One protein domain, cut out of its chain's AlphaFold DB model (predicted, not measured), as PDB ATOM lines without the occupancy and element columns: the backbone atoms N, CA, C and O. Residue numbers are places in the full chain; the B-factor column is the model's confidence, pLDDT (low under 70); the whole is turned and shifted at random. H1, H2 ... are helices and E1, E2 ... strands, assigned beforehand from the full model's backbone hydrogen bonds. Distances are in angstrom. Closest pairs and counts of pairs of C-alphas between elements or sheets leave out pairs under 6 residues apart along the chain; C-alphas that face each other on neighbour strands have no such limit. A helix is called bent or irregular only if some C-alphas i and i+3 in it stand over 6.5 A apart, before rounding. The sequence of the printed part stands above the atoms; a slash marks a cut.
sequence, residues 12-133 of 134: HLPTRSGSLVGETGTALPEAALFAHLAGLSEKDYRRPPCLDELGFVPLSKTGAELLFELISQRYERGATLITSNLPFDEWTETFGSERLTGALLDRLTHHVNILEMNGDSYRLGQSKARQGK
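AT A GLANCE: This is residues 12 to 133 of the 134 residues of the protein "IstB-like ATP binding protein" of Puniceibacterium sp. IMCC21224 (UniProt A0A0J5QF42). A small parallel sheet of three strands has a row of three helices, H1, H3 and H5, standing off one face and running nearly the same way. H4 packs on H3 and H5, and residues 118 to 133, with H6, stick out as a long arm. The printed part has 122 residues, in the order E1 H1 H2 E2 H3 E3 H4 H5 H6, sheet order E1 E2 E3, mostly helix. It is only just compact, close to loose, with a radius of gyration of the C-alphas of 16.2 A and spans of 52 by 32 by 27 A.

IN THESE COORDINATES: E2 is residues 49 to 54, 12.6 A; E1 is 12 to 14, from (184.911, 167.297, 146.227); E3 is 81 to 84. H3 is 61 to 74, 20.4 A; H5 is 98 to 110, 18.1 A; H1 is 30 to 38; H2 is 42 to 45; H4 is 88 to 95, only just irregular, with C-alphas 89 and 92 6.7 A apart. H6 is 122 to 131, ending at (186.856, 174.739, 177.866).

HOW THE PARTS SIT: N 13 and O 50 of E1 and E2 are 3.0 A apart; N 51 and O 81 of E2 and E3, 2.8 A. Two strand-helix-strand units, parallel strands with helices between, E1, H1 H2, E2 and E2, H3, E3, have right-handed crossovers. H3 touches H5 with residues 68 to 72 alone, C-alphas of Phe 68 and Leu 104 6.3 A apart, at a shallow tilt of 23 degrees. H3, with residues 61 to 64 alone, and H4 only just touch, with 3 pairs of C-alphas within 8 A, Ala 64 and Phe 95 closest at 5.2 A. H1 and H3 are close but not clearly touching, C-alphas of Leu 37 and Leu 70 7.5 A apart. H2 and H6 touch no helix. Every O i to N i+4 pair is within hydrogen-bond range in H1, H3 and H6, 8 of 9 in H5 and 1 of 4 in H4, which has 3 of 5 O i to N i+3 pairs; H2 is too short.

THE WHOLE: The C-alphas of Ala 38 and Lys 133, the two farthest apart, are 52.1 A apart. The printed part has no cut; the links E1 to H1 and H5 to H6 are long. The model's pLDDT is under 70 at residues 12 to 48 and 132 to 133.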
ATOM      1  N   HIS A  12     183.782 167.226 145.295       59.69
ATOM      2  CA  HIS A  12     184.911 167.297 146.227       59.69
ATOM      3  C   HIS A  12     185.890 166.161 145.934       59.69
ATOM      4  O   HIS A  12     185.484 165.004 145.850       59.69
ATOM      5  N   LEU A  13     187.165 166.503 145.758       60.41
ATOM      6  CA  LEU A  13     188.255 165.547 145.581       60.41
ATOM      7  C   LEU A  13     189.219 165.709 146.768       60.41
ATOM      8  O   LEU A  13     190.070 166.603 146.739       60.41
ATOM      9  N   PRO A  14     189.080 164.900 147.837       55.78
ATOM     10  CA  PRO A  14     189.962 164.984 148.994       55.78
ATOM     11  C   PRO A  14     191.399 164.557 148.650       55.78
ATOM     12  O   PRO A  14     191.607 163.483 148.083       55.78
ATOM     13  N   THR A  15     192.394 165.341 149.084       56.28
ATOM     14  CA  THR A  15     193.833 165.006 148.977       56.28
ATOM     15  C   THR A  15     194.471 164.640 150.323       56.28
ATOM     16  O   THR A  15     195.685 164.707 150.488       56.28
ATOM     17  N   ARG A  16     193.664 164.223 151.314       52.81
ATOM     18  CA  ARG A  16     194.134 163.859 152.671       52.81
ATOM     19  C   ARG A  16     195.007 162.593 152.716       52.81
ATOM     20  O   ARG A  16     195.655 162.335 153.726       52.81
ATOM     21  N   SER A  17     195.019 161.805 151.644       53.16
ATOM     22  CA  SER A  17     195.933 160.684 151.413       53.16
ATOM     23  C   SER A  17     196.726 160.948 150.136       53.16
ATOM     24  O   SER A  17     196.186 161.556 149.220       53.16
ATOM     25  N   GLY A  18     197.957 160.435 150.014       50.81
ATOM     26  CA  GLY A  18     198.755 160.540 148.774       50.81
ATOM     27  C   GLY A  18     198.098 159.926 147.519       50.81
ATOM     28  O   GLY A  18     198.661 160.007 146.429       50.81
ATOM     29  N   SER A  19     196.912 159.328 147.676       53.22
ATOM     30  CA  SER A  19     195.999 158.883 146.622       53.22
ATOM     31  C   SER A  19     194.727 159.736 146.612       53.22
ATOM     32  O   SER A  19     194.173 160.037 147.672       53.22
ATOM     33  N   LEU A  20     194.216 160.049 145.418       57.00
ATOM     34  CA  LEU A  20     192.907 160.685 145.243       57.00
ATOM     35  C   LEU A  20     191.797 159.729 145.696       57.00
ATOM     36  O   LEU A  20     191.812 158.545 145.360       57.00
ATOM     37  N   VAL A  21     190.833 160.233 146.458       57.94
ATOM     38  CA  VAL A  21     189.688 159.462 146.965       57.94
ATOM     39  C   VAL A  21     188.385 160.011 146.375       57.94
ATOM     40  O   VAL A  21     188.292 161.193 146.056       57.94
ATOM     41  N   GLY A  22     187.386 159.150 146.170       58.44
ATOM     42  CA  GLY A  22     186.067 159.554 145.664       58.44
ATOM     43  C   GLY A  22     185.122 160.019 146.777       58.44
ATOM     44  O   GLY A  22     185.480 160.002 147.953       58.44
ATOM     45  N   GLU A  23     183.875 160.353 146.425       53.38
ATOM     46  CA  GLU A  23     182.829 160.788 147.379       53.38
ATOM     47  C   GLU A  23     182.555 159.770 148.506       53.38
ATOM     48  O   GLU A  23     182.108 160.131 149.591       53.38
ATOM     49  N   THR A  24     182.859 158.490 148.277       57.25
ATOM     50  CA  THR A  24     182.718 157.384 149.238       57.25
ATOM     51  C   THR A  24     183.941 157.194 150.147       57.25
ATOM     52  O   THR A  24     183.962 156.265 150.952       57.25
ATOM     53  N   GLY A  25     184.984 158.024 150.011       55.28
ATOM     54  CA  GLY A  25     186.227 157.933 150.785       55.28
ATOM     55  C   GLY A  25     187.153 156.775 150.387       55.28
ATOM     56  O   GLY A  25     188.204 156.589 150.995       55.28
ATOM     57  N   THR A  26     186.796 155.994 149.367       59.50
ATOM     58  CA  THR A  26     187.662 154.949 148.812       59.50
ATOM     59  C   THR A  26     188.721 155.572 147.914       59.50
ATOM     60  O   THR A  26     188.383 156.411 147.074       59.50
ATOM     61  N   ALA A  27     189.976 155.132 148.052       57.47
ATOM     62  CA  ALA A  27     191.035 155.483 147.109       57.47
ATOM     63  C   ALA A  27     190.570 155.113 145.704       57.47
ATOM     64  O   ALA A  27     190.194 153.965 145.456       57.47
ATOM     65  N   LEU A  28     190.537 156.095 144.810       58.66
ATOM     66  CA  LEU A  28     190.222 155.861 143.417       58.66
ATOM     67  C   LEU A  28     191.416 155.118 142.816       58.66
ATOM     68  O   LEU A  28     192.531 155.645 142.851       58.66
ATOM     69  N   PRO A  29     191.220 153.903 142.265       57.62
ATOM     70  CA  PRO A  29     192.217 153.324 141.380       57.62
ATOM     71  C   PRO A  29     192.576 154.359 140.312       57.62
ATOM     72  O   PRO A  29     191.686 155.038 139.804       57.62
ATOM     73  N   GLU A  30     193.843 154.475 139.928       54.44
ATOM     74  CA  GLU A  30     194.272 155.456 138.915       54.44
ATOM     75  C   GLU A  30     193.459 155.319 137.610       54.44
ATOM     76  O   GLU A  30     193.037 156.311 137.019       54.44
ATOM     77  N   ALA A  31     193.104 154.085 137.232       51.12
ATOM     78  CA  ALA A  31     192.205 153.794 136.114       51.12
ATOM     79  C   ALA A  31     190.757 154.282 136.332       51.12
ATOM     80  O   ALA A  31     190.085 154.665 135.378       51.12
ATOM     81  N   ALA A  32     190.267 154.288 137.574       52.34
ATOM     82  CA  ALA A  32     188.956 154.824 137.925       52.34
ATOM     83  C   ALA A  32     188.952 156.354 137.936       52.34
ATOM     84  O   ALA A  32     187.918 156.932 137.631       52.34
ATOM     85  N   LEU A  33     190.079 157.013 138.230       57.97
ATOM     86  CA  LEU A  33     190.198 158.458 138.058       57.97
ATOM     87  C   LEU A  33     190.171 158.817 136.572       57.97
ATOM     88  O   LEU A  33     189.368 159.654 136.183       57.97
ATOM     89  N   PHE A  34     190.955 158.136 135.733       51.91
ATOM     90  CA  PHE A  34     190.869 158.310 134.280       51.91
ATOM     91  C   PHE A  34     189.455 158.050 133.759       51.91
ATOM     92  O   PHE A  34     188.949 158.851 132.987       51.91
ATOM     93  N   ALA A  35     188.781 156.986 134.206       48.72
ATOM     94  CA  ALA A  35     187.404 156.696 133.809       48.72
ATOM     95  C   ALA A  35     186.387 157.704 134.374       48.72
ATOM     96  O   ALA A  35     185.422 158.032 133.693       48.72
ATOM     97  N   HIS A  36     186.599 158.218 135.588       55.69
ATOM     98  CA  HIS A  36     185.764 159.258 136.183       55.69
ATOM     99  C   HIS A  36     185.924 160.569 135.415       55.69
ATOM    100  O   HIS A  36     184.920 161.143 135.025       55.69
ATOM    101  N   LEU A  37     187.163 160.982 135.121       54.44
ATOM    102  CA  LEU A  37     187.507 162.193 134.371       54.44
ATOM    103  C   LEU A  37     187.112 162.110 132.887       54.44
ATOM    104  O   LEU A  37     186.547 163.059 132.348       54.44
ATOM    105  N   ALA A  38     187.343 160.966 132.237       49.56
ATOM    106  CA  ALA A  38     186.949 160.709 130.850       49.56
ATOM    107  C   ALA A  38     185.439 160.464 130.697       49.56
ATOM    108  O   ALA A  38     184.886 160.675 129.620       49.56
ATOM    109  N   GLY A  39     184.774 160.015 131.765       48.28
ATOM    110  CA  GLY A  39     183.333 159.787 131.832       48.28
ATOM    111  C   GLY A  39     182.524 161.010 132.266       48.28
ATOM    112  O   GLY A  39     181.296 160.929 132.274       48.28
ATOM    113  N   LEU A  40     183.175 162.131 132.609       53.53
ATOM    114  CA  LEU A  40     182.481 163.382 132.902       53.53
ATOM    115  C   LEU A  40     181.734 163.833 131.648       53.53
ATOM    116  O   LEU A  40     182.327 164.171 130.622       53.53
ATOM    117  N   SER A  41     180.409 163.853 131.732       53.97
ATOM    118  CA  SER A  41     179.588 164.449 130.688       53.97
ATOM    119  C   SER A  41     179.823 165.963 130.655       53.97
ATOM    120  O   SER A  41     180.237 166.565 131.647       53.97
ATOM    121  N   GLU A  42     179.478 166.632 129.555       53.62
ATOM    122  CA  GLU A  42     179.500 168.105 129.459       53.62
ATOM    123  C   GLU A  42     178.754 168.788 130.633       53.62
ATOM    124  O   GLU A  42     179.070 169.903 131.053       53.62
ATOM    125  N   LYS A  43     177.780 168.081 131.223       53.94
ATOM    126  CA  LYS A  43     177.006 168.518 132.386       53.94
ATOM    127  C   LYS A  43     177.804 168.473 133.694       53.94
ATOM    128  O   LYS A  43     177.576 169.323 134.553       53.94
ATOM    129  N   ASP A  44     178.742 167.540 133.828       54.09
ATOM    130  CA  ASP A  44     179.624 167.411 134.993       54.09
ATOM    131  C   ASP A  44     180.766 168.434 134.939       54.09
ATOM    132  O   ASP A  44     181.152 168.990 135.964       54.09
ATOM    133  N   TYR A  45     181.201 168.823 133.733       53.41
ATOM    134  CA  TYR A  45     182.141 169.935 133.542       53.41
ATOM    135  C   TYR A  45     181.596 171.295 134.016       53.41
ATOM    136  O   TYR A  45     182.388 172.159 134.408       53.41
ATOM    137  N   ARG A  46     180.263 171.483 134.058       55.47
ATOM    138  CA  ARG A  46     179.629 172.702 134.609       55.47
ATOM    139  C   ARG A  46     179.814 172.863 136.118       55.47
ATOM    140  O   ARG A  46     179.609 173.970 136.623       55.47
ATOM    141  N   ARG A  47     180.147 171.793 136.844       63.47
ATOM    142  CA  ARG A  47     180.433 171.855 138.280       63.47
ATOM    143  C   ARG A  47     181.940 172.041 138.470       63.47
ATOM    144  O   ARG A  47     182.715 171.262 137.915       63.47
ATOM    145  N   PRO A  48     182.386 173.081 139.192       62.09
ATOM    146  CA  PRO A  48     183.799 173.215 139.496       62.09
ATOM    147  C   PRO A  48     184.201 172.123 140.503       62.09
ATOM    148  O   PRO A  48     183.520 171.969 141.523       62.09
ATOM    149  N   PRO A  49     185.268 171.352 140.238       71.75
ATOM    150  CA  PRO A  49     185.845 170.485 141.248       71.75
ATOM    151  C   PRO A  49     186.471 171.343 142.351       71.75
ATOM    152  O   PRO A  49     187.068 172.389 142.075       71.75
ATOM    153  N   CYS A  50     186.321 170.883 143.590       79.88
ATOM    154  CA  CYS A  50     186.993 171.424 144.761       79.88
ATOM    155  C   CYS A  50     188.157 170.503 145.122       79.88
ATOM    156  O   CYS A  50     187.939 169.394 145.614       79.88
ATOM    157  N   LEU A  51     189.374 170.976 144.863       83.38
ATOM    158  CA  LEU A  51     190.614 170.362 145.322       83.38
ATOM    159  C   LEU A  51     190.905 170.907 146.718       83.38
ATOM    160  O   LEU A  51     191.279 172.069 146.865       83.38
ATOM    161  N   ASP A  52     190.656 170.097 147.737       82.62
ATOM    162  CA  ASP A  52     190.698 170.546 149.128       82.62
ATOM    163  C   ASP A  52     191.942 170.034 149.853       82.62
ATOM    164  O   ASP A  52     192.215 168.836 149.815       82.62
ATOM    165  N   GLU A  53     192.634 170.931 150.559       83.62
ATOM    166  CA  GLU A  53     193.883 170.686 151.296       83.62
ATOM    167  C   GLU A  53     195.055 170.235 150.406       83.62
ATOM    168  O   GLU A  53     195.863 169.374 150.779       83.62
ATOM    169  N   LEU A  54     195.180 170.838 149.219       84.94
ATOM    170  CA  LEU A  54     196.313 170.585 148.338       84.94
ATOM    171  C   LEU A  54     197.613 171.031 149.021       84.94
ATOM    172  O   LEU A  54     197.721 172.162 149.489       84.94
ATOM    173  N   GLY A  55     198.598 170.136 149.060       79.44
ATOM    174  CA  GLY A  55     199.891 170.381 149.697       79.44
ATOM    175  C   GLY A  55     200.026 169.874 151.129       79.44
ATOM    176  O   GLY A  55     201.112 169.916 151.688       79.44
ATOM    177  N   PHE A  56     198.971 169.304 151.722       78.69
ATOM    178  CA  PHE A  56     199.090 168.716 153.060       78.69
ATOM    179  C   PHE A  56     199.982 167.459 153.097       78.69
ATOM    180  O   PHE A  56     200.699 167.230 154.070       78.69
ATOM    181  N   VAL A  57     199.938 166.637 152.043       79.00
ATOM    182  CA  VAL A  57     200.788 165.446 151.872       79.00
ATOM    183  C   VAL A  57     201.411 165.484 150.478       79.00
ATOM    184  O   VAL A  57     200.690 165.782 149.520       79.00
ATOM    185  N   PRO A  58     202.703 165.136 150.330       81.38
ATOM    186  CA  PRO A  58     203.301 164.935 149.019       81.38
ATOM    187  C   PRO A  58     202.506 163.923 148.193       81.38
ATOM    188  O   PRO A  58     202.140 162.844 148.675       81.38
ATOM    189  N   LEU A  59     202.236 164.270 146.940       82.31
ATOM    190  CA  LEU A  59     201.562 163.382 146.010       82.31
ATOM    191  C   LEU A  59     202.524 162.280 145.562       82.31
ATOM    192  O   LEU A  59     203.735 162.479 145.441       82.31
ATOM    193  N   SER A  60     201.975 161.105 145.253       83.81
ATOM    194  CA  SER A  60     202.723 160.149 144.442       83.81
ATOM    195  C   SER A  60     203.015 160.767 143.068       83.81
ATOM    196  O   SER A  60     202.276 161.635 142.597       83.81
ATOM    197  N   LYS A  61     204.066 160.294 142.386       83.19
ATOM    198  CA  LYS A  61     204.393 160.757 141.028       83.19
ATOM    199  C   LYS A  61     203.174 160.683 140.099       83.19
ATOM    200  O   LYS A  61     202.858 161.658 139.423       83.19
ATOM    201  N   THR A  62     202.462 159.558 140.118       80.38
ATOM    202  CA  THR A  62     201.260 159.394 139.302       80.38
ATOM    203  C   THR A  62     200.141 160.339 139.734       80.38
ATOM    204  O   THR A  62     199.472 160.916 138.887       80.38
ATOM    205  N   GLY A  63     199.950 160.556 141.040       81.88
ATOM    206  CA  GLY A  63     198.959 161.506 141.553       81.88
ATOM    207  C   GLY A  63     199.221 162.940 141.086       81.88
ATOM    208  O   GLY A  63     198.288 163.636 140.685       81.88
ATOM    209  N   ALA A  64     200.487 163.360 141.072       86.06
ATOM    210  CA  ALA A  64     200.910 164.653 140.540       86.06
ATOM    211  C   ALA A  64     200.636 164.783 139.029       86.06
ATOM    212  O   ALA A  64     200.092 165.798 138.592       86.06
ATOM    213  N   GLU A  65     200.961 163.756 138.238       85.19
ATOM    214  CA  GLU A  65     200.702 163.723 136.789       85.19
ATOM    215  C   GLU A  65     199.196 163.767 136.474       85.19
ATOM    216  O   GLU A  65     198.758 164.547 135.629       85.19
ATOM    217  N   LEU A  66     198.392 163.002 137.214       82.88
ATOM    218  CA  LEU A  66     196.933 162.974 137.092       82.88
ATOM    219  C   LEU A  66     196.292 164.324 137.422       82.88
ATOM    220  O   LEU A  66     195.408 164.798 136.706       82.88
ATOM    221  N   LEU A  67     196.738 164.964 138.505       83.19
ATOM    222  CA  LEU A  67     196.229 166.273 138.900       83.19
ATOM    223  C   LEU A  67     196.620 167.356 137.884       83.19
ATOM    224  O   LEU A  67     195.810 168.232 137.569       83.19
ATOM    225  N   PHE A  68     197.830 167.268 137.330       87.62
ATOM    226  CA  PHE A  68     198.273 168.134 136.242       87.62
ATOM    227  C   PHE A  68     197.405 167.980 134.992       87.62
ATOM    228  O   PHE A  68     197.003 168.983 134.398       87.62
ATOM    229  N   GLU A  69     197.087 166.746 134.599       84.81
ATOM    230  CA  GLU A  69     196.217 166.483 133.457       84.81
ATOM    231  C   GLU A  69     194.806 167.039 133.685       84.81
ATOM    232  O   GLU A  69     194.289 167.752 132.825       84.81
ATOM    233  N   LEU A  70     194.223 166.815 134.867       82.81
ATOM    234  CA  LEU A  70     192.917 167.363 135.244       82.81
ATOM    235  C   LEU A  70     192.875 168.891 135.109       82.81
ATOM    236  O   LEU A  70     191.970 169.447 134.482       82.81
ATOM    237  N   ILE A  71     193.854 169.580 135.696       85.94
ATOM    238  CA  ILE A  71     193.918 171.043 135.660       85.94
ATOM    239  C   ILE A  71     194.148 171.529 134.224       85.94
ATOM    240  O   ILE A  71     193.489 172.470 133.783       85.94
ATOM    241  N   SER A  72     194.995 170.839 133.458       87.00
ATOM    242  CA  SER A  72     195.251 171.156 132.049       87.00
ATOM    243  C   SER A  72     194.016 170.987 131.163       87.00
ATOM    244  O   SER A  72     193.790 171.804 130.279       87.00
ATOM    245  N   GLN A  73     193.190 169.967 131.401       82.69
ATOM    246  CA  GLN A  73     191.952 169.754 130.648       82.69
ATOM    247  C   GLN A  73     190.878 170.804 130.966       82.69
ATOM    248  O   GLN A  73     190.030 171.082 130.116       82.69
ATOM    249  N   ARG A  74     190.898 171.385 132.174       81.12
ATOM    250  CA  ARG A  74     189.950 172.427 132.608       81.12
ATOM    251  C   ARG A  74     190.411 173.848 132.316       81.12
ATOM    252  O   ARG A  74     189.566 174.743 132.288       81.12
ATOM    253  N   TYR A  75     191.707 174.054 132.103       86.06
ATOM    254  CA  TYR A  75     192.275 175.340 131.722       86.06
ATOM    255  C   TYR A  75     191.485 175.955 130.552       86.06
ATOM    256  O   TYR A  75     191.202 175.273 129.570       86.06
ATOM    257  N   GLU A  76     191.046 177.208 130.716       83.88
ATOM    258  CA  GLU A  76     190.172 177.961 129.788       83.88
ATOM    259  C   GLU A  76     188.789 177.342 129.480       83.88
ATOM    260  O   GLU A  76     188.020 177.897 128.696       83.88
ATOM    261  N   ARG A  77     188.420 176.218 130.111       80.88
ATOM    262  CA  ARG A  77     187.179 175.471 129.819       80.88
ATOM    263  C   ARG A  77     186.217 175.387 131.001       80.88
ATOM    264  O   ARG A  77     185.016 175.228 130.792       80.88
ATOM    265  N   GLY A  78     186.699 175.509 132.237       76.88
ATOM    266  CA  GLY A  78     185.843 175.511 133.421       76.88
ATOM    267  C   GLY A  78     186.560 175.955 134.692       76.88
ATOM    268  O   GLY A  78     187.763 175.773 134.839       76.88
ATOM    269  N   ALA A  79     185.802 176.509 135.640       82.56
ATOM    270  CA  ALA A  79     186.343 176.932 136.931       82.56
ATOM    271  C   ALA A  79     186.805 175.728 137.772       82.56
ATOM    272  O   ALA A  79     186.212 174.647 137.692       82.56
ATOM    273  N   THR A  80     187.820 175.941 138.605       84.62
ATOM    274  CA  THR A  80     188.356 174.974 139.572       84.62
ATOM    275  C   THR A  80     188.581 175.715 140.883       84.62
ATOM    276  O   THR A  80     189.178 176.790 140.872       84.62
ATOM    277  N   LEU A  81     188.087 175.174 142.000       87.94
ATOM    278  CA  LEU A  81     188.345 175.727 143.329       87.94
ATOM    279  C   LEU A  81     189.458 174.916 143.989       87.94
ATOM    280  O   LEU A  81     189.399 173.689 144.001       87.94
ATOM    281  N   ILE A  82     190.451 175.603 144.544       89.88
ATOM    282  CA  ILE A  82     191.574 174.975 145.241       89.88
ATOM    283  C   ILE A  82     191.703 175.608 146.620       89.88
ATOM    284  O   ILE A  82     191.680 176.833 146.737       89.88
ATOM    285  N   THR A  83     191.849 174.783 147.654       90.00
ATOM    286  CA  THR A  83     192.285 175.221 148.981       90.00
ATOM    287  C   THR A  83     193.663 174.628 149.257       90.00
ATOM    288  O   THR A  83     193.934 173.463 148.965       90.00
ATOM    289  N   SER A  84     194.559 175.448 149.790       90.50
ATOM    290  CA  SER A  84     195.897 175.034 150.193       90.50
ATOM    291  C   SER A  84     196.305 175.840 151.415       90.50
ATOM    292  O   SER A  84     195.926 177.002 151.560       90.50
ATOM    293  N   ASN A  85     197.052 175.201 152.307       88.94
ATOM    294  CA  ASN A  85     197.735 175.857 153.412       88.94
ATOM    295  C   ASN A  85     199.209 176.152 153.088       88.94
ATOM    296  O   ASN A  85     199.907 176.640 153.972       88.94
ATOM    297  N   LEU A  86     199.668 175.824 151.875       89.88
ATOM    298  CA  LEU A  86     201.028 176.073 151.416       89.88
ATOM    299  C   LEU A  86     201.061 177.244 150.425       89.88
ATOM    300  O   LEU A  86     200.199 177.313 149.536       89.88
ATOM    301  N   PRO A  87     202.059 178.136 150.527       91.06
ATOM    302  CA  PRO A  87     202.334 179.110 149.478       91.06
ATOM    303  C   PRO A  87     202.812 178.409 148.192       91.06
ATOM    304  O   PRO A  87     203.263 177.264 148.214       91.06
ATOM    305  N   PHE A  88     202.673 179.073 147.037       91.50
ATOM    306  CA  PHE A  88     202.937 178.449 145.730       91.50
ATOM    307  C   PHE A  88     204.387 177.996 145.520       91.50
ATOM    308  O   PHE A  88     204.627 177.051 144.774       91.50
ATOM    309  N   ASP A  89     205.354 178.649 146.156       90.88
ATOM    310  CA  ASP A  89     206.769 178.268 146.117       90.88
ATOM    311  C   ASP A  89     207.034 176.911 146.794       90.88
ATOM    312  O   ASP A  89     207.886 176.151 146.331       90.88
ATOM    313  N   GLU A  90     206.238 176.543 147.799       91.81
ATOM    314  CA  GLU A  90     206.311 175.244 148.483       91.81
ATOM    315  C   GLU A  90     205.599 174.106 147.722       91.81
ATOM    316  O   GLU A  90     205.764 172.925 148.036       91.81
ATOM    317  N   TRP A  91     204.849 174.399 146.652       92.12
ATOM    318  CA  TRP A  91     204.127 173.356 145.905       92.12
ATOM    319  C   TRP A  91     205.057 172.358 145.208       92.12
ATOM    320  O   TRP A  91     204.650 171.227 144.932       92.12
ATOM    321  N   THR A  92     206.322 172.716 144.978       92.56
ATOM    322  CA  THR A  92     207.307 171.787 144.405       92.56
ATOM    323  C   THR A  92     207.507 170.556 145.291       92.56
ATOM    324  O   THR A  92     207.679 169.454 144.770       92.56
ATOM    325  N   GLU A  93     207.401 170.704 146.615       88.94
ATOM    326  CA  GLU A  93     207.481 169.588 147.568       88.94
ATOM    327  C   GLU A  93     206.279 168.646 147.454       88.94
ATOM    328  O   GLU A  93     206.385 167.442 147.686       88.94
ATOM    329  N   THR A  94     205.134 169.187 147.036       87.19
ATOM    330  CA  THR A  94     203.890 168.434 146.868       87.19
ATOM    331  C   THR A  94     203.881 167.637 145.569       87.19
ATOM    332  O   THR A  94     203.476 166.477 145.555       87.19
ATOM    333  N   PHE A  95     204.317 168.254 144.469       88.19
ATOM    334  CA  PHE A  95     204.284 167.654 143.132       88.19
ATOM    335  C   PHE A  95     205.579 166.912 142.762       88.19
ATOM    336  O   PHE A  95     205.612 166.186 141.768       88.19
ATOM    337  N   GLY A  96     206.657 167.093 143.531       87.12
ATOM    338  CA  GLY A  96     207.929 166.380 143.382       87.12
ATOM    339  C   GLY A  96     208.766 166.777 142.160       87.12
ATOM    340  O   GLY A  96     209.812 166.179 141.910       87.12
ATOM    341  N   SER A  97     208.330 167.764 141.372       91.25
ATOM    342  CA  SER A  97     209.047 168.244 140.189       91.25
ATOM    343  C   SER A  97     208.818 169.733 139.974       91.25
ATOM    344  O   SER A  97     207.689 170.169 139.762       91.25
ATOM    345  N   GLU A  98     209.902 170.506 139.942       93.00
ATOM    346  CA  GLU A  98     209.866 171.949 139.671       93.00
ATOM    347  C   GLU A  98     209.263 172.250 138.293       93.00
ATOM    348  O   GLU A  98     208.416 173.125 138.149       93.00
ATOM    349  N   ARG A  99     209.615 171.451 137.275       93.69
ATOM    350  CA  ARG A  99     209.080 171.608 135.915       93.69
ATOM    351  C   ARG A  99     207.567 171.390 135.859       93.69
ATOM    352  O   ARG A  99     206.873 172.158 135.196       93.69
ATOM    353  N   LEU A 100     207.068 170.332 136.507       92.06
ATOM    354  CA  LEU A 100     205.633 170.028 136.529       92.06
ATOM    355  C   LEU A 100     204.869 171.083 137.335       92.06
ATOM    356  O   LEU A 100     203.841 171.573 136.874       92.06
ATOM    357  N   THR A 101     205.416 171.486 138.483       93.75
ATOM    358  CA  THR A 101     204.838 172.522 139.350       93.75
ATOM    359  C   THR A 101     204.775 173.868 138.639       93.75
ATOM    360  O   THR A 101     203.717 174.481 138.597       93.75
ATOM    361  N   GLY A 102     205.863 174.303 137.998       94.81
ATOM    362  CA  GLY A 102     205.893 175.557 137.248       94.81
ATOM    363  C   GLY A 102     204.873 175.577 136.110       94.81
ATOM    364  O   GLY A 102     204.108 176.528 135.982       94.81
ATOM    365  N   ALA A 103     204.783 174.493 135.333       94.69
ATOM    366  CA  ALA A 103     203.785 174.372 134.271       94.69
ATOM    367  C   ALA A 103     202.339 174.360 134.806       94.69
ATOM    368  O   ALA A 103     201.418 174.809 134.118       94.69
ATOM    369  N   LEU A 104     202.119 173.823 136.006       92.75
ATOM    370  CA  LEU A 104     200.818 173.835 136.662       92.75
ATOM    371  C   LEU A 104     200.437 175.240 137.137       92.75
ATOM    372  O   LEU A 104     199.332 175.704 136.860       92.75
ATOM    373  N   LEU A 105     201.352 175.902 137.845       93.56
ATOM    374  CA  LEU A 105     201.147 177.239 138.390       93.56
ATOM    375  C   LEU A 105     200.908 178.260 137.278       93.56
ATOM    376  O   LEU A 105     200.017 179.090 137.420       93.56
ATOM    377  N   ASP A 106     201.617 178.153 136.154       93.62
ATOM    378  CA  ASP A 106     201.394 178.983 134.964       93.62
ATOM    379  C   ASP A 106     199.925 178.924 134.495       93.62
ATOM    380  O   ASP A 106     199.256 179.947 134.350       93.62
ATOM    381  N   ARG A 107     199.358 177.714 134.392       92.12
ATOM    382  CA  ARG A 107     197.950 177.513 134.007       92.12
ATOM    383  C   ARG A 107     196.969 178.002 135.064       92.12
ATOM    384  O   ARG A 107     195.943 178.584 134.720       92.12
ATOM    385  N   LEU A 108     197.248 177.731 136.340       90.62
ATOM    386  CA  LEU A 108     196.362 178.128 137.432       90.62
ATOM    387  C   LEU A 108     196.320 179.642 137.591       90.62
ATOM    388  O   LEU A 108     195.241 180.182 137.776       90.62
ATOM    389  N   THR A 109     197.464 180.319 137.503       91.19
ATOM    390  CA  THR A 109     197.588 181.751 137.815       91.19
ATOM    391  C   THR A 109     197.204 182.679 136.665       91.19
ATOM    392  O   THR A 109     196.990 183.866 136.901       91.19
ATOM    393  N   HIS A 110     197.029 182.165 135.443       90.94
ATOM    394  CA  HIS A 110     196.611 182.987 134.306       90.94
ATOM    395  C   HIS A 110     195.190 183.571 134.469       90.94
ATOM    396  O   HIS A 110     194.955 184.741 134.163       90.94
ATOM    397  N   HIS A 111     194.239 182.785 134.990       88.50
ATOM    398  CA  HIS A 111     192.847 183.205 135.211       88.50
ATOM    399  C   HIS A 111     192.366 182.818 136.616       88.50
ATOM    400  O   HIS A 111     191.521 181.937 136.781       88.50
ATOM    401  N   VAL A 112     192.905 183.492 137.639       92.38
ATOM    402  CA  VAL A 112     192.637 183.182 139.053       92.38
ATOM    403  C   VAL A 112     192.148 184.385 139.845       92.38
ATOM    404  O   VAL A 112     192.510 185.526 139.577       92.38
ATOM    405  N   ASN A 113     191.368 184.101 140.884       92.38
ATOM    406  CA  ASN A 113     191.176 185.004 142.010       92.38
ATOM    407  C   ASN A 113     191.795 184.335 143.237       92.38
ATOM    408  O   ASN A 113     191.347 183.259 143.636       92.38
ATOM    409  N   ILE A 114     192.833 184.944 143.806       91.50
ATOM    410  CA  ILE A 114     193.505 184.428 145.002       91.50
ATOM    411  C   ILE A 114     192.881 185.103 146.220       91.50
ATOM    412  O   ILE A 114     192.818 186.328 146.298       91.50
ATOM    413  N   LEU A 115     192.408 184.289 147.161       91.06
ATOM    414  CA  LEU A 115     191.859 184.748 148.430       91.06
ATOM    415  C   LEU A 115     192.793 184.302 149.551       91.06
ATOM    416  O   LEU A 115     192.771 183.141 149.958       91.06
ATOM    417  N   GLU A 116     193.608 185.227 150.046       89.62
ATOM    418  CA  GLU A 116     194.485 184.966 151.185       89.62
ATOM    419  C   GLU A 116     193.683 184.965 152.491       89.62
ATOM    420  O   GLU A 116     193.019 185.942 152.847       89.62
ATOM    421  N   MET A 117     193.738 183.851 153.221       87.19
ATOM    422  CA  MET A 117     193.013 183.676 154.478       87.19
ATOM    423  C   MET A 117     193.952 183.877 155.672       87.19
ATOM    424  O   MET A 117     194.496 182.921 156.216       87.19
ATOM    425  N   ASN A 118     194.102 185.126 156.112       83.31
ATOM    426  CA  ASN A 118     194.993 185.512 157.217       83.31
ATOM    427  C   ASN A 118     194.255 185.619 158.568       83.31
ATOM    428  O   ASN A 118     194.352 186.627 159.265       83.31
ATOM    429  N   GLY A 119     193.456 184.605 158.914       84.75
ATOM    430  CA  GLY A 119     192.589 184.614 160.100       84.75
ATOM    431  C   GLY A 119     192.961 183.580 161.162       84.75
ATOM    432  O   GLY A 119     193.580 182.557 160.874       84.75
ATOM    433  N   ASP A 120     192.516 183.822 162.397       86.94
ATOM    434  CA  ASP A 120     192.629 182.843 163.477       86.94
ATOM    435  C   ASP A 120     191.855 181.555 163.162       86.94
ATOM    436  O   ASP A 120     190.770 181.560 162.573       86.94
ATOM    437  N   SER A 121     192.380 180.424 163.640       86.50
ATOM    438  CA  SER A 121     191.704 179.134 163.509       86.50
ATOM    439  C   SER A 121     190.348 179.146 164.214       86.50
ATOM    440  O   SER A 121     190.253 179.145 165.447       86.50
ATOM    441  N   TYR A 122     189.280 179.040 163.422       89.00
ATOM    442  CA  TYR A 122     187.915 178.948 163.936       89.00
ATOM    443  C   TYR A 122     187.727 177.728 164.853       89.00
ATOM    444  O   TYR A 122     187.075 177.809 165.897       89.00
ATOM    445  N   ARG A 123     188.378 176.602 164.517       86.31
ATOM    446  CA  ARG A 123     188.365 175.369 165.326       86.31
ATOM    447  C   ARG A 123     188.985 175.590 166.706       86.31
ATOM    448  O   ARG A 123     188.441 175.125 167.707       86.31
ATOM    449  N   LEU A 124     190.100 176.322 166.773       85.44
ATOM    450  CA  LEU A 124     190.754 176.646 168.041       85.44
ATOM    451  C   LEU A 124     189.876 177.569 168.896       85.44
ATOM    452  O   LEU A 124     189.732 177.330 170.097       85.44
ATOM    453  N   GLY A 125     189.251 178.575 168.279       86.75
ATOM    454  CA  GLY A 125     188.307 179.470 168.954       86.75
ATOM    455  C   GLY A 125     187.139 178.714 169.595       86.75
ATOM    456  O   GLY A 125     186.839 178.912 170.773       86.75
ATOM    457  N   GLN A 126     186.539 177.771 168.864       90.50
ATOM    458  CA  GLN A 126     185.464 176.922 169.389       90.50
ATOM    459  C   GLN A 126     185.921 176.018 170.543       90.50
ATOM    460  O   GLN A 126     185.184 175.850 171.517       90.50
ATOM    461  N   SER A 127     187.127 175.447 170.454       88.00
ATOM    462  CA  SER A 127     187.688 174.599 171.515       88.00
ATOM    463  C   SER A 127     187.885 175.380 172.819       88.00
ATOM    464  O   SER A 127     187.408 174.959 173.875       88.00
ATOM    465  N   LYS A 128     188.481 176.579 172.741       84.69
ATOM    466  CA  LYS A 128     188.659 177.473 173.899       84.69
ATOM    467  C   LYS A 128     187.320 177.885 174.519       84.69
ATOM    468  O   LYS A 128     187.168 177.847 175.737       84.69
ATOM    469  N   ALA A 129     186.326 178.212 173.691       84.62
ATOM    470  CA  ALA A 129     184.986 178.576 174.155       84.62
ATOM    471  C   ALA A 129     184.253 177.423 174.870       84.62
ATOM    472  O   ALA A 129     183.407 177.672 175.728       84.62
ATOM    473  N   ARG A 130     184.565 176.166 174.525       78.19
ATOM    474  CA  ARG A 130     184.057 174.976 175.225       78.19
ATOM    475  C   ARG A 130     184.766 174.736 176.558       78.19
ATOM    476  O   ARG A 130     184.089 174.406 177.523       78.19
ATOM    477  N   GLN A 131     186.085 174.921 176.627       72.75
ATOM    478  CA  GLN A 131     186.856 174.739 177.866       72.75
ATOM    479  C   GLN A 131     186.546 175.801 178.929       72.75
ATOM    480  O   GLN A 131     186.493 175.473 180.104       72.75
ATOM    481  N   GLY A 132     186.271 177.049 178.535       61.78
ATOM    482  CA  GLY A 132     185.888 178.117 179.471       61.78
ATOM    483  C   GLY A 132     184.471 178.007 180.054       61.78
ATOM    484  O   GLY A 132     184.058 178.895 180.794       61.78
ATOM    485  N   LYS A 133     183.707 176.967 179.693       57.06
ATOM    486  CA  LYS A 133     182.361 176.676 180.223       57.06
ATOM    487  C   LYS A 133     182.332 175.471 181.178       57.06
ATOM    488  O   LYS A 133     181.237 175.072 181.572       57.06
TER     489      LYS A 133